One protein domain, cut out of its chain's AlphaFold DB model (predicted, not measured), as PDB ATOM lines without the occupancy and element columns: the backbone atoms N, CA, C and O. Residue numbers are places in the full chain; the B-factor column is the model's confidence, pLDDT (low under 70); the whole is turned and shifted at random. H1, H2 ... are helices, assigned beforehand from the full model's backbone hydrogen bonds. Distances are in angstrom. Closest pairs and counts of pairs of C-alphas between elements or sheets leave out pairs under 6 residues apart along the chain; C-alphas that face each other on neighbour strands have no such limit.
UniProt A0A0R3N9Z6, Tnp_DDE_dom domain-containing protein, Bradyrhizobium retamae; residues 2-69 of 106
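This is residues 2 to 69 of the 106 residues of the protein "Tnp_DDE_dom domain-containing protein" of Bradyrhizobium retamae (UniProt A0A0R3N9Z6). What shape do these atoms make? One long straight helix, H3, makes the longest axis, and near its first residues the chain forms a loose head of two short helices, H1 and H2, and the long link of residues 19 to 33. H2 meets the beginning of H3 at a corner, while H1 lies off by itself, and residues 62 to 67 stick out at the other end. What are the figures? The printed part has 68 residues with three named helices, H1, H2 and H3 in chain order, and no named strand; its class is all helix, and it is loose, with a radius of gyration of the C-alphas of 14.3 A and spans of 43 by 24 by 20 A.

Which helix is nearest to the longest one? H3, residues 43 to 65, is close to but not clearly touching H2, residues 34 to 40: their closest C-alphas, those of Gln 40 and Arg 46, are 6.9 A apart. Their lines stand at a steep tilt of 51 degrees, and they run the same way. Where does the remaining helix stand? H1, residues 10 to 18, is apart from both H2 and H3. Are the helix backbones complete? In H1, H2 and H3 every O i to N i+4 pair is within hydrogen-bond range.

Where does H3 run? It goes from C-alpha 43 at (30.029, 4.212, -23.614) to C-alpha 65 at (1.756, 14.442, -33.741), 31.7 A. How long are the others? H1 begins with C-alpha 10 at (37.066, 24.412, -25.387) and measures 12.1 A; H2 measures 10.0 A.

How far does it reach? The two C-alphas farthest apart, those of Ala 34 and Gly 67, are 44.1 A apart. How are the helices joined? H1 to H2 is a long link of 15 residues, H2 to H3 a tight one of 2, and the printed part has no cut. How confident is the model? The mean pLDDT of the printed part is 92.4, and no printed residue is under 70.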
ATOM      1  N   ALA A   2      24.695  16.879 -21.981       92.38
ATOM      2  CA  ALA A   2      24.768  16.555 -23.403       92.38
ATOM      3  C   ALA A   2      24.325  17.773 -24.216       92.38
ATOM      4  O   ALA A   2      23.375  18.437 -23.813       92.38
ATOM      5  N   ALA A   3      24.997  18.062 -25.328       92.00
ATOM      6  CA  ALA A   3      24.596  19.132 -26.241       92.00
ATOM      7  C   ALA A   3      24.971  18.792 -27.689       92.00
ATOM      8  O   ALA A   3      25.678  17.808 -27.942       92.00
ATOM      9  N   ASP A   4      24.483  19.601 -28.625       90.44
ATOM     10  CA  ASP A   4      24.804  19.504 -30.046       90.44
ATOM     11  C   ASP A   4      26.241  19.878 -30.362       90.44
ATOM     12  O   ASP A   4      26.900  20.609 -29.624       90.44
ATOM     13  N   ALA A   5      26.704  19.428 -31.528       89.56
ATOM     14  CA  ALA A   5      28.035  19.762 -32.021       89.56
ATOM     15  C   ALA A   5      28.253  21.279 -32.154       89.56
ATOM     16  O   ALA A   5      29.363  21.750 -31.933       89.56
ATOM     17  N   GLY A   6      27.195  22.046 -32.449       89.12
ATOM     18  CA  GLY A   6      27.260  23.508 -32.540       89.12
ATOM     19  C   GLY A   6      27.586  24.210 -31.216       89.12
ATOM     20  O   GLY A   6      28.053  25.342 -31.233       89.12
ATOM     21  N   PHE A   7      27.412  23.543 -30.069       89.50
ATOM     22  CA  PHE A   7      27.791  24.085 -28.757       89.50
ATOM     23  C   PHE A   7      29.237  23.763 -28.365       89.50
ATOM     24  O   PHE A   7      29.685  24.158 -27.282       89.50
ATOM     25  N   TYR A   8      29.971  23.037 -29.210       89.38
ATOM     26  CA  TYR A   8      31.347  22.677 -28.922       89.38
ATOM     27  C   TYR A   8      32.263  23.904 -28.967       89.38
ATOM     28  O   TYR A   8      32.460  24.527 -30.006       89.38
ATOM     29  N   SER A   9      32.894  24.197 -27.834       89.50
ATOM     30  CA  SER A   9      34.110  25.002 -27.756       89.50
ATOM     31  C   SER A   9      34.898  24.583 -26.516       89.50
ATOM     32  O   SER A   9      34.307  24.166 -25.516       89.50
ATOM     33  N   ALA A  10      36.228  24.713 -26.552       87.94
ATOM     34  CA  ALA A  10      37.066  24.412 -25.387       87.94
ATOM     35  C   ALA A  10      36.635  25.237 -24.159       87.94
ATOM     36  O   ALA A  10      36.553  24.711 -23.050       87.94
ATOM     37  N   ARG A  11      36.249  26.502 -24.383       91.50
ATOM     38  CA  ARG A  11      35.704  27.393 -23.352       91.50
ATOM     39  C   ARG A  11      34.420  26.845 -22.733       91.50
ATOM     40  O   ARG A  11      34.297  26.835 -21.513       91.50
ATOM     41  N   ASN A  12      33.473  26.380 -23.548       91.00
ATOM     42  CA  ASN A  12      32.200  25.853 -23.052       91.00
ATOM     43  C   ASN A  12      32.400  24.579 -22.227       91.00
ATOM     44  O   ASN A  12      31.743  24.398 -21.204       91.00
ATOM     45  N   GLU A  13      33.326  23.712 -22.633       90.00
ATOM     46  CA  GLU A  13      33.631  22.504 -21.867       90.00
ATOM     47  C   GLU A  13      34.332  22.798 -20.550       90.00
ATOM     48  O   GLU A  13      33.963  22.218 -19.528       90.00
ATOM     49  N   ALA A  14      35.305  23.711 -20.559       91.31
ATOM     50  CA  ALA A  14      35.973  24.164 -19.347       91.31
ATOM     51  C   ALA A  14      34.969  24.806 -18.382       91.31
ATOM     52  O   ALA A  14      34.925  24.437 -17.212       91.31
ATOM     53  N   ALA A  15      34.086  25.676 -18.883       93.69
ATOM     54  CA  ALA A  15      33.036  26.303 -18.083       93.69
ATOM     55  C   ALA A  15      32.045  25.278 -17.508       93.69
ATOM     56  O   ALA A  15      31.635  25.391 -16.355       93.69
ATOM     57  N   ALA A  16      31.664  24.256 -18.281       92.50
ATOM     58  CA  ALA A  16      30.803  23.186 -17.787       92.50
ATOM     59  C   ALA A  16      31.488  22.379 -16.672       92.50
ATOM     60  O   ALA A  16      30.878  22.121 -15.635       92.50
ATOM     61  N   LYS A  17      32.766  22.022 -16.850       92.19
ATOM     62  CA  LYS A  17      33.555  21.321 -15.826       92.19
ATOM     63  C   LYS A  17      33.741  22.172 -14.567       92.19
ATOM     64  O   LYS A  17      33.548  21.654 -13.473       92.19
ATOM     65  N   ALA A  18      34.022  23.468 -14.717       94.88
ATOM     66  CA  ALA A  18      34.153  24.417 -13.608       94.88
ATOM     67  C   ALA A  18      32.857  24.545 -12.787       94.88
ATOM     68  O   ALA A  18      32.906  24.710 -11.575       94.88
ATOM     69  N   ARG A  19      31.691  24.379 -13.422       95.56
ATOM     70  CA  ARG A  19      30.380  24.301 -12.749       95.56
ATOM     71  C   ARG A  19      30.071  22.922 -12.141       95.56
ATOM     72  O   ARG A  19      28.927  22.649 -11.795       95.56
ATOM     73  N   GLY A  20      31.052  22.025 -12.056       94.38
ATOM     74  CA  GLY A  20      30.907  20.701 -11.445       94.38
ATOM     75  C   GLY A  20      30.311  19.623 -12.356       94.38
ATOM     76  O   GLY A  20      29.989  18.525 -11.893       94.38
ATOM     77  N   VAL A  21      30.162  19.873 -13.665       93.38
ATOM     78  CA  VAL A  21      29.640  18.855 -14.589       93.38
ATOM     79  C   VAL A  21      30.682  17.755 -14.807       93.38
ATOM     80  O   VAL A  21      31.608  17.893 -15.602       93.38
ATOM     81  N   LYS A  22      30.475  16.607 -14.155       91.62
ATOM     82  CA  LYS A  22      31.384  15.443 -14.207       91.62
ATOM     83  C   LYS A  22      31.534  14.825 -15.602       91.62
ATOM     84  O   LYS A  22      32.574  14.268 -15.935       91.62
ATOM     85  N   ARG A  23      30.470  14.859 -16.410       92.81
ATOM     86  CA  ARG A  23      30.433  14.266 -17.756       92.81
ATOM     87  C   ARG A  23      29.855  15.263 -18.745       92.81
ATOM     88  O   ARG A  23      28.659  15.563 -18.696       92.81
ATOM     89  N   VAL A  24      30.701  15.749 -19.641       93.31
ATOM     90  CA  VAL A  24      30.334  16.656 -20.730       93.31
ATOM     91  C   VAL A  24      30.402  15.858 -22.024       93.31
ATOM     92  O   VAL A  24      31.465  15.382 -22.405       93.31
ATOM     93  N   CYS A  25      29.262  15.658 -22.678       94.00
ATOM     94  CA  CYS A  25      29.194  14.988 -23.968       94.00
ATOM     95  C   CYS A  25      28.723  15.956 -25.048       94.00
ATOM     96  O   CYS A  25      27.561  15.947 -25.442       94.00
ATOM     97  N   ILE A  26      29.642  16.803 -25.512       93.44
ATOM     98  CA  ILE A  26      29.434  17.702 -26.648       93.44
ATOM     99  C   ILE A  26      30.319  17.192 -27.793       93.44
ATOM    100  O   ILE A  26      31.544  17.150 -27.653       93.44
ATOM    101  N   PRO A  27      29.746  16.695 -28.899       92.56
ATOM    102  CA  PRO A  27      30.534  16.068 -29.943       92.56
ATOM    103  C   PRO A  27      31.301  17.128 -30.727       92.56
ATOM    104  O   PRO A  27      30.740  18.138 -31.135       92.56
ATOM    105  N   ASN A  28      32.577  16.867 -30.994       91.38
ATOM    106  CA  ASN A  28      33.321  17.617 -31.999       91.38
ATOM    107  C   ASN A  28      33.461  16.717 -33.226       91.38
ATOM    108  O   ASN A  28      34.280  15.793 -33.221       91.38
ATOM    109  N   ARG A  29      32.627  16.968 -34.242       83.75
ATOM    110  CA  ARG A  29      32.555  16.146 -35.461       83.75
ATOM    111  C   ARG A  29      33.768  16.338 -36.376       83.75
ATOM    112  O   ARG A  29      34.139  15.401 -37.072       83.75
ATOM    113  N   SER A  30      34.423  17.495 -36.311       85.62
ATOM    114  CA  SER A  30      35.537  17.865 -37.197       85.62
ATOM    115  C   SER A  30      36.913  17.699 -36.539       85.62
ATOM    116  O   SER A  30      37.920  18.177 -37.056       85.62
ATOM    117  N   THR A  31      36.989  17.048 -35.372       85.38
ATOM    118  CA  THR A  31      38.250  16.925 -34.634       85.38
ATOM    119  C   THR A  31      39.250  15.989 -35.321       85.38
ATOM    120  O   THR A  31      38.934  14.845 -35.664       85.38
ATOM    121  N   LYS A  32      40.500  16.447 -35.447       87.06
ATOM    122  CA  LYS A  32      41.643  15.610 -35.847       87.06
ATOM    123  C   LYS A  32      42.307  14.896 -34.656       87.06
ATOM    124  O   LYS A  32      43.069  13.961 -34.870       87.06
ATOM    125  N   SER A  33      41.976  15.265 -33.412       90.50
ATOM    126  CA  SER A  33      42.586  14.685 -32.206       90.50
ATOM    127  C   SER A  33      42.153  13.231 -31.978       90.50
ATOM    128  O   SER A  33      40.964  12.925 -31.833       90.50
ATOM    129  N   ALA A  34      43.136  12.327 -31.906       90.25
ATOM    130  CA  ALA A  34      42.919  10.915 -31.600       90.25
ATOM    131  C   ALA A  34      42.365  10.710 -30.179       90.25
ATOM    132  O   ALA A  34      41.446   9.911 -29.979       90.25
ATOM    133  N   GLU A  35      42.855  11.482 -29.207       90.50
ATOM    134  CA  GLU A  35      42.364  11.460 -27.827       90.50
ATOM    135  C   GLU A  35      40.874  11.808 -27.764       90.50
ATOM    136  O   GLU A  35      40.077  11.087 -27.159       90.50
ATOM    137  N   ARG A  36      40.480  12.867 -28.474       89.38
ATOM    138  CA  ARG A  36      39.092  13.317 -28.537       89.38
ATOM    139  C   ARG A  36      38.188  12.268 -29.177       89.38
ATOM    140  O   ARG A  36      37.087  12.015 -28.688       89.38
ATOM    141  N   LYS A  37      38.639  11.626 -30.259       91.00
ATOM    142  CA  LYS A  37      37.915  10.505 -30.883       91.00
ATOM    143  C   LYS A  37      37.748   9.339 -29.903       91.00
ATOM    144  O   LYS A  37      36.658   8.777 -29.815       91.00
ATOM    145  N   ARG A  38      38.792   8.997 -29.140       93.00
ATOM    146  CA  ARG A  38      38.747   7.949 -28.106       93.00
ATOM    147  C   ARG A  38      37.751   8.290 -27.000       93.00
ATOM    148  O   ARG A  38      36.985   7.424 -26.587       93.00
ATOM    149  N   GLU A  39      37.708   9.539 -26.548       91.75
ATOM    150  CA  GLU A  39      36.751   9.986 -25.536       91.75
ATOM    151  C   GLU A  39      35.299   9.934 -26.033       91.75
ATOM    152  O   GLU A  39      34.445   9.365 -25.351       91.75
ATOM    153  N   GLN A  40      35.028  10.430 -27.246       92.56
ATOM    154  CA  GLN A  40      33.689  10.402 -27.853       92.56
ATOM    155  C   GLN A  40      33.168   8.973 -28.098       92.56
ATOM    156  O   GLN A  40      31.957   8.741 -28.111       92.56
ATOM    157  N   LYS A  41      34.068   7.990 -28.250       93.75
ATOM    158  CA  LYS A  41      33.718   6.565 -28.374       93.75
ATOM    159  C   LYS A  41      33.343   5.906 -27.042       93.75
ATOM    160  O   LYS A  41      32.732   4.834 -27.067       93.75
ATOM    161  N   LYS A  42      33.656   6.515 -25.890       96.19
ATOM    162  CA  LYS A  42      33.333   5.946 -24.570       96.19
ATOM    163  C   LYS A  42      31.824   5.720 -24.435       96.19
ATOM    164  O   LYS A  42      31.008   6.545 -24.853       96.19
ATOM    165  N   ARG A  43      31.439   4.616 -23.784       96.06
ATOM    166  CA  ARG A  43      30.029   4.212 -23.614       96.06
ATOM    167  C   ARG A  43      29.171   5.316 -22.990       96.06
ATOM    168  O   ARG A  43      28.084   5.589 -23.485       96.06
ATOM    169  N   TRP A  44      29.668   5.989 -21.952       95.38
ATOM    170  CA  TRP A  44      28.931   7.072 -21.287       95.38
ATOM    171  C   TRP A  44      28.689   8.276 -22.208       95.38
ATOM    172  O   TRP A  44      27.633   8.898 -22.122       95.38
ATOM    173  N   PHE A  45      29.631   8.583 -23.107       96.00
ATOM    174  CA  PHE A  45      29.509   9.691 -24.051       96.00
ATOM    175  C   PHE A  45      28.416   9.381 -25.074       96.00
ATOM    176  O   PHE A  45      27.494  10.173 -25.272       96.00
ATOM    177  N   ARG A  46      28.473   8.174 -25.655       94.75
ATOM    178  CA  ARG A  46      27.457   7.667 -26.588       94.75
ATOM    179  C   ARG A  46      26.078   7.612 -25.940       94.75
ATOM    180  O   ARG A  46      25.111   8.026 -26.565       94.75
ATOM    181  N   ASN A  47      25.980   7.150 -24.695       95.56
ATOM    182  CA  ASN A  47      24.713   7.109 -23.965       95.56
ATOM    183  C   ASN A  47      24.146   8.514 -23.725       95.56
ATOM    184  O   ASN A  47      22.958   8.726 -23.942       95.56
ATOM    185  N   GLY A  48      24.984   9.485 -23.350       95.25
ATOM    186  CA  GLY A  48      24.534  10.868 -23.193       95.25
ATOM    187  C   GLY A  48      24.059  11.492 -24.512       95.25
ATOM    188  O   GLY A  48      23.049  12.188 -24.531       95.25
ATOM    189  N   GLN A  49      24.724  11.185 -25.629       95.62
ATOM    190  CA  GLN A  49      24.276  11.622 -26.955       95.62
ATOM    191  C   GLN A  49      22.990  10.922 -27.415       95.62
ATOM    192  O   GLN A  49      22.108  11.585 -27.950       95.62
ATOM    193  N   LYS A  50      22.828   9.618 -27.148       95.06
ATOM    194  CA  LYS A  50      21.565   8.897 -27.392       95.06
ATOM    195  C   LYS A  50      20.409   9.509 -26.605       95.06
ATOM    196  O   LYS A  50      19.342   9.716 -27.172       95.06
ATOM    197  N   TRP A  51      20.630   9.826 -25.329       93.94
ATOM    198  CA  TRP A  51      19.632  10.484 -24.487       93.94
ATOM    199  C   TRP A  51      19.208  11.837 -25.073       93.94
ATOM    200  O   TRP A  51      18.018  12.074 -25.253       93.94
ATOM    201  N   ARG A  52      20.176  12.670 -25.481       94.69
ATOM    202  CA  ARG A  52      19.929  13.961 -26.146       94.69
ATOM    203  C   ARG A  52      19.085  13.801 -27.416       94.69
ATOM    204  O   ARG A  52      18.058  14.455 -27.546       94.69
ATOM    205  N   THR A  53      19.472  12.893 -28.316       94.31
ATOM    206  CA  THR A  53      18.694  12.603 -29.534       94.31
ATOM    207  C   THR A  53      17.282  12.105 -29.202       94.31
ATOM    208  O   THR A  53      16.322  12.474 -29.871       94.31
ATOM    209  N   GLY A  54      17.126  11.302 -28.144       93.94
ATOM    210  CA  GLY A  54      15.815  10.872 -27.652       93.94
ATOM    211  C   GLY A  54      14.932  12.046 -27.222       93.94
ATOM    212  O   GLY A  54      13.759  12.091 -27.589       93.94
ATOM    213  N   CYS A  55      15.488  13.029 -26.508       92.44
ATOM    214  CA  CYS A  55      14.774  14.256 -26.141       92.44
ATOM    215  C   CYS A  55      14.290  15.034 -27.374       92.44
ATOM    216  O   CYS A  55      13.135  15.453 -27.411       92.44
ATOM    217  N   GLU A  56      15.126  15.182 -28.405       93.56
ATOM    218  CA  GLU A  56      14.721  15.826 -29.665       93.56
ATOM    219  C   GLU A  56      13.608  15.057 -30.373       93.56
ATOM    220  O   GLU A  56      12.655  15.658 -30.868       93.56
ATOM    221  N   GLY A  57      13.698  13.724 -30.382       94.06
ATOM    222  CA  GLY A  57      12.652  12.854 -30.908       94.06
ATOM    223  C   GLY A  57      11.317  13.090 -30.203       94.06
ATOM    224  O   GLY A  57      10.305  13.298 -30.872       94.06
ATOM    225  N   ARG A  58      11.320  13.160 -28.865       93.69
ATOM    226  CA  ARG A  58      10.119  13.466 -28.070       93.69
ATOM    227  C   ARG A  58       9.550  14.844 -28.396       93.69
ATOM    228  O   ARG A  58       8.363  14.944 -28.681       93.69
ATOM    229  N   ILE A  59      10.384  15.886 -28.450       93.19
ATOM    230  CA  ILE A  59       9.945  17.237 -28.850       93.19
ATOM    231  C   ILE A  59       9.329  17.210 -30.256       93.19
ATOM    232  O   ILE A  59       8.299  17.833 -30.507       93.19
ATOM    233  N   SER A  60       9.936  16.466 -31.180       94.69
ATOM    234  CA  SER A  60       9.449  16.339 -32.551       94.69
ATOM    235  C   SER A  60       8.076  15.670 -32.627       94.69
ATOM    236  O   SER A  60       7.213  16.147 -33.364       94.69
ATOM    237  N   VAL A  61       7.860  14.596 -31.858       94.50
ATOM    238  CA  VAL A  61       6.559  13.918 -31.736       94.50
ATOM    239  C   VAL A  61       5.525  14.866 -31.150       94.50
ATOM    240  O   VAL A  61       4.472  15.062 -31.750       94.50
ATOM    241  N   VAL A  62       5.856  15.522 -30.042       94.56
ATOM    242  CA  VAL A  62       4.973  16.478 -29.375       94.56
ATOM    243  C   VAL A  62       4.517  17.575 -30.342       94.56
ATOM    244  O   VAL A  62       3.323  17.824 -30.487       94.56
ATOM    245  N   LYS A  63       5.447  18.175 -31.092       93.81
ATOM    246  CA  LYS A  63       5.115  19.206 -32.082       93.81
ATOM    247  C   LYS A  63       4.269  18.661 -33.237       93.81
ATOM    248  O   LYS A  63       3.225  19.224 -33.531       93.81
ATOM    249  N   ARG A  64       4.713  17.583 -33.895       93.81
ATOM    250  CA  ARG A  64       4.130  17.122 -35.173       93.81
ATOM    251  C   ARG A  64       2.907  16.219 -35.031       93.81
ATOM    252  O   ARG A  64       2.080  16.185 -35.930       93.81
ATOM    253  N   ARG A  65       2.830  15.427 -33.963       92.12
ATOM    254  CA  ARG A  65       1.756  14.442 -33.741       92.12
ATOM    255  C   ARG A  65       0.759  14.899 -32.688       92.12
ATOM    256  O   ARG A  65      -0.407  14.551 -32.804       92.12
ATOM    257  N   HIS A  66       1.201  15.658 -31.685       91.19
ATOM    258  CA  HIS A  66       0.351  16.080 -30.566       91.19
ATOM    259  C   HIS A  66      -0.029  17.576 -30.626       91.19
ATOM    260  O   HIS A  66      -0.521  18.126 -29.647       91.19
ATOM    261  N   GLY A  67       0.171  18.238 -31.776       89.31
ATOM    262  CA  GLY A  67      -0.370  19.577 -32.057       89.31
ATOM    263  C   GLY A  67       0.351  20.743 -31.372       89.31
ATOM    264  O   GLY A  67      -0.213  21.829 -31.245       89.31
ATOM    265  N   LEU A  68       1.590  20.539 -30.911       94.31
ATOM    266  CA  LEU A  68       2.399  21.591 -30.283       94.31
ATOM    267  C   LEU A  68       3.223  22.426 -31.284       94.31
ATOM    268  O   LEU A  68       4.070  23.226 -30.887       94.31
ATOM    269  N   ASP A  69       2.997  22.248 -32.582       94.19
ATOM    270  CA  ASP A  69       3.576  23.062 -33.652       94.19
ATOM    271  C   ASP A  69       2.941  24.459 -33.763       94.19
ATOM    272  O   ASP A  69       3.613  25.394 -34.203       94.19
TER     273      ASP A  69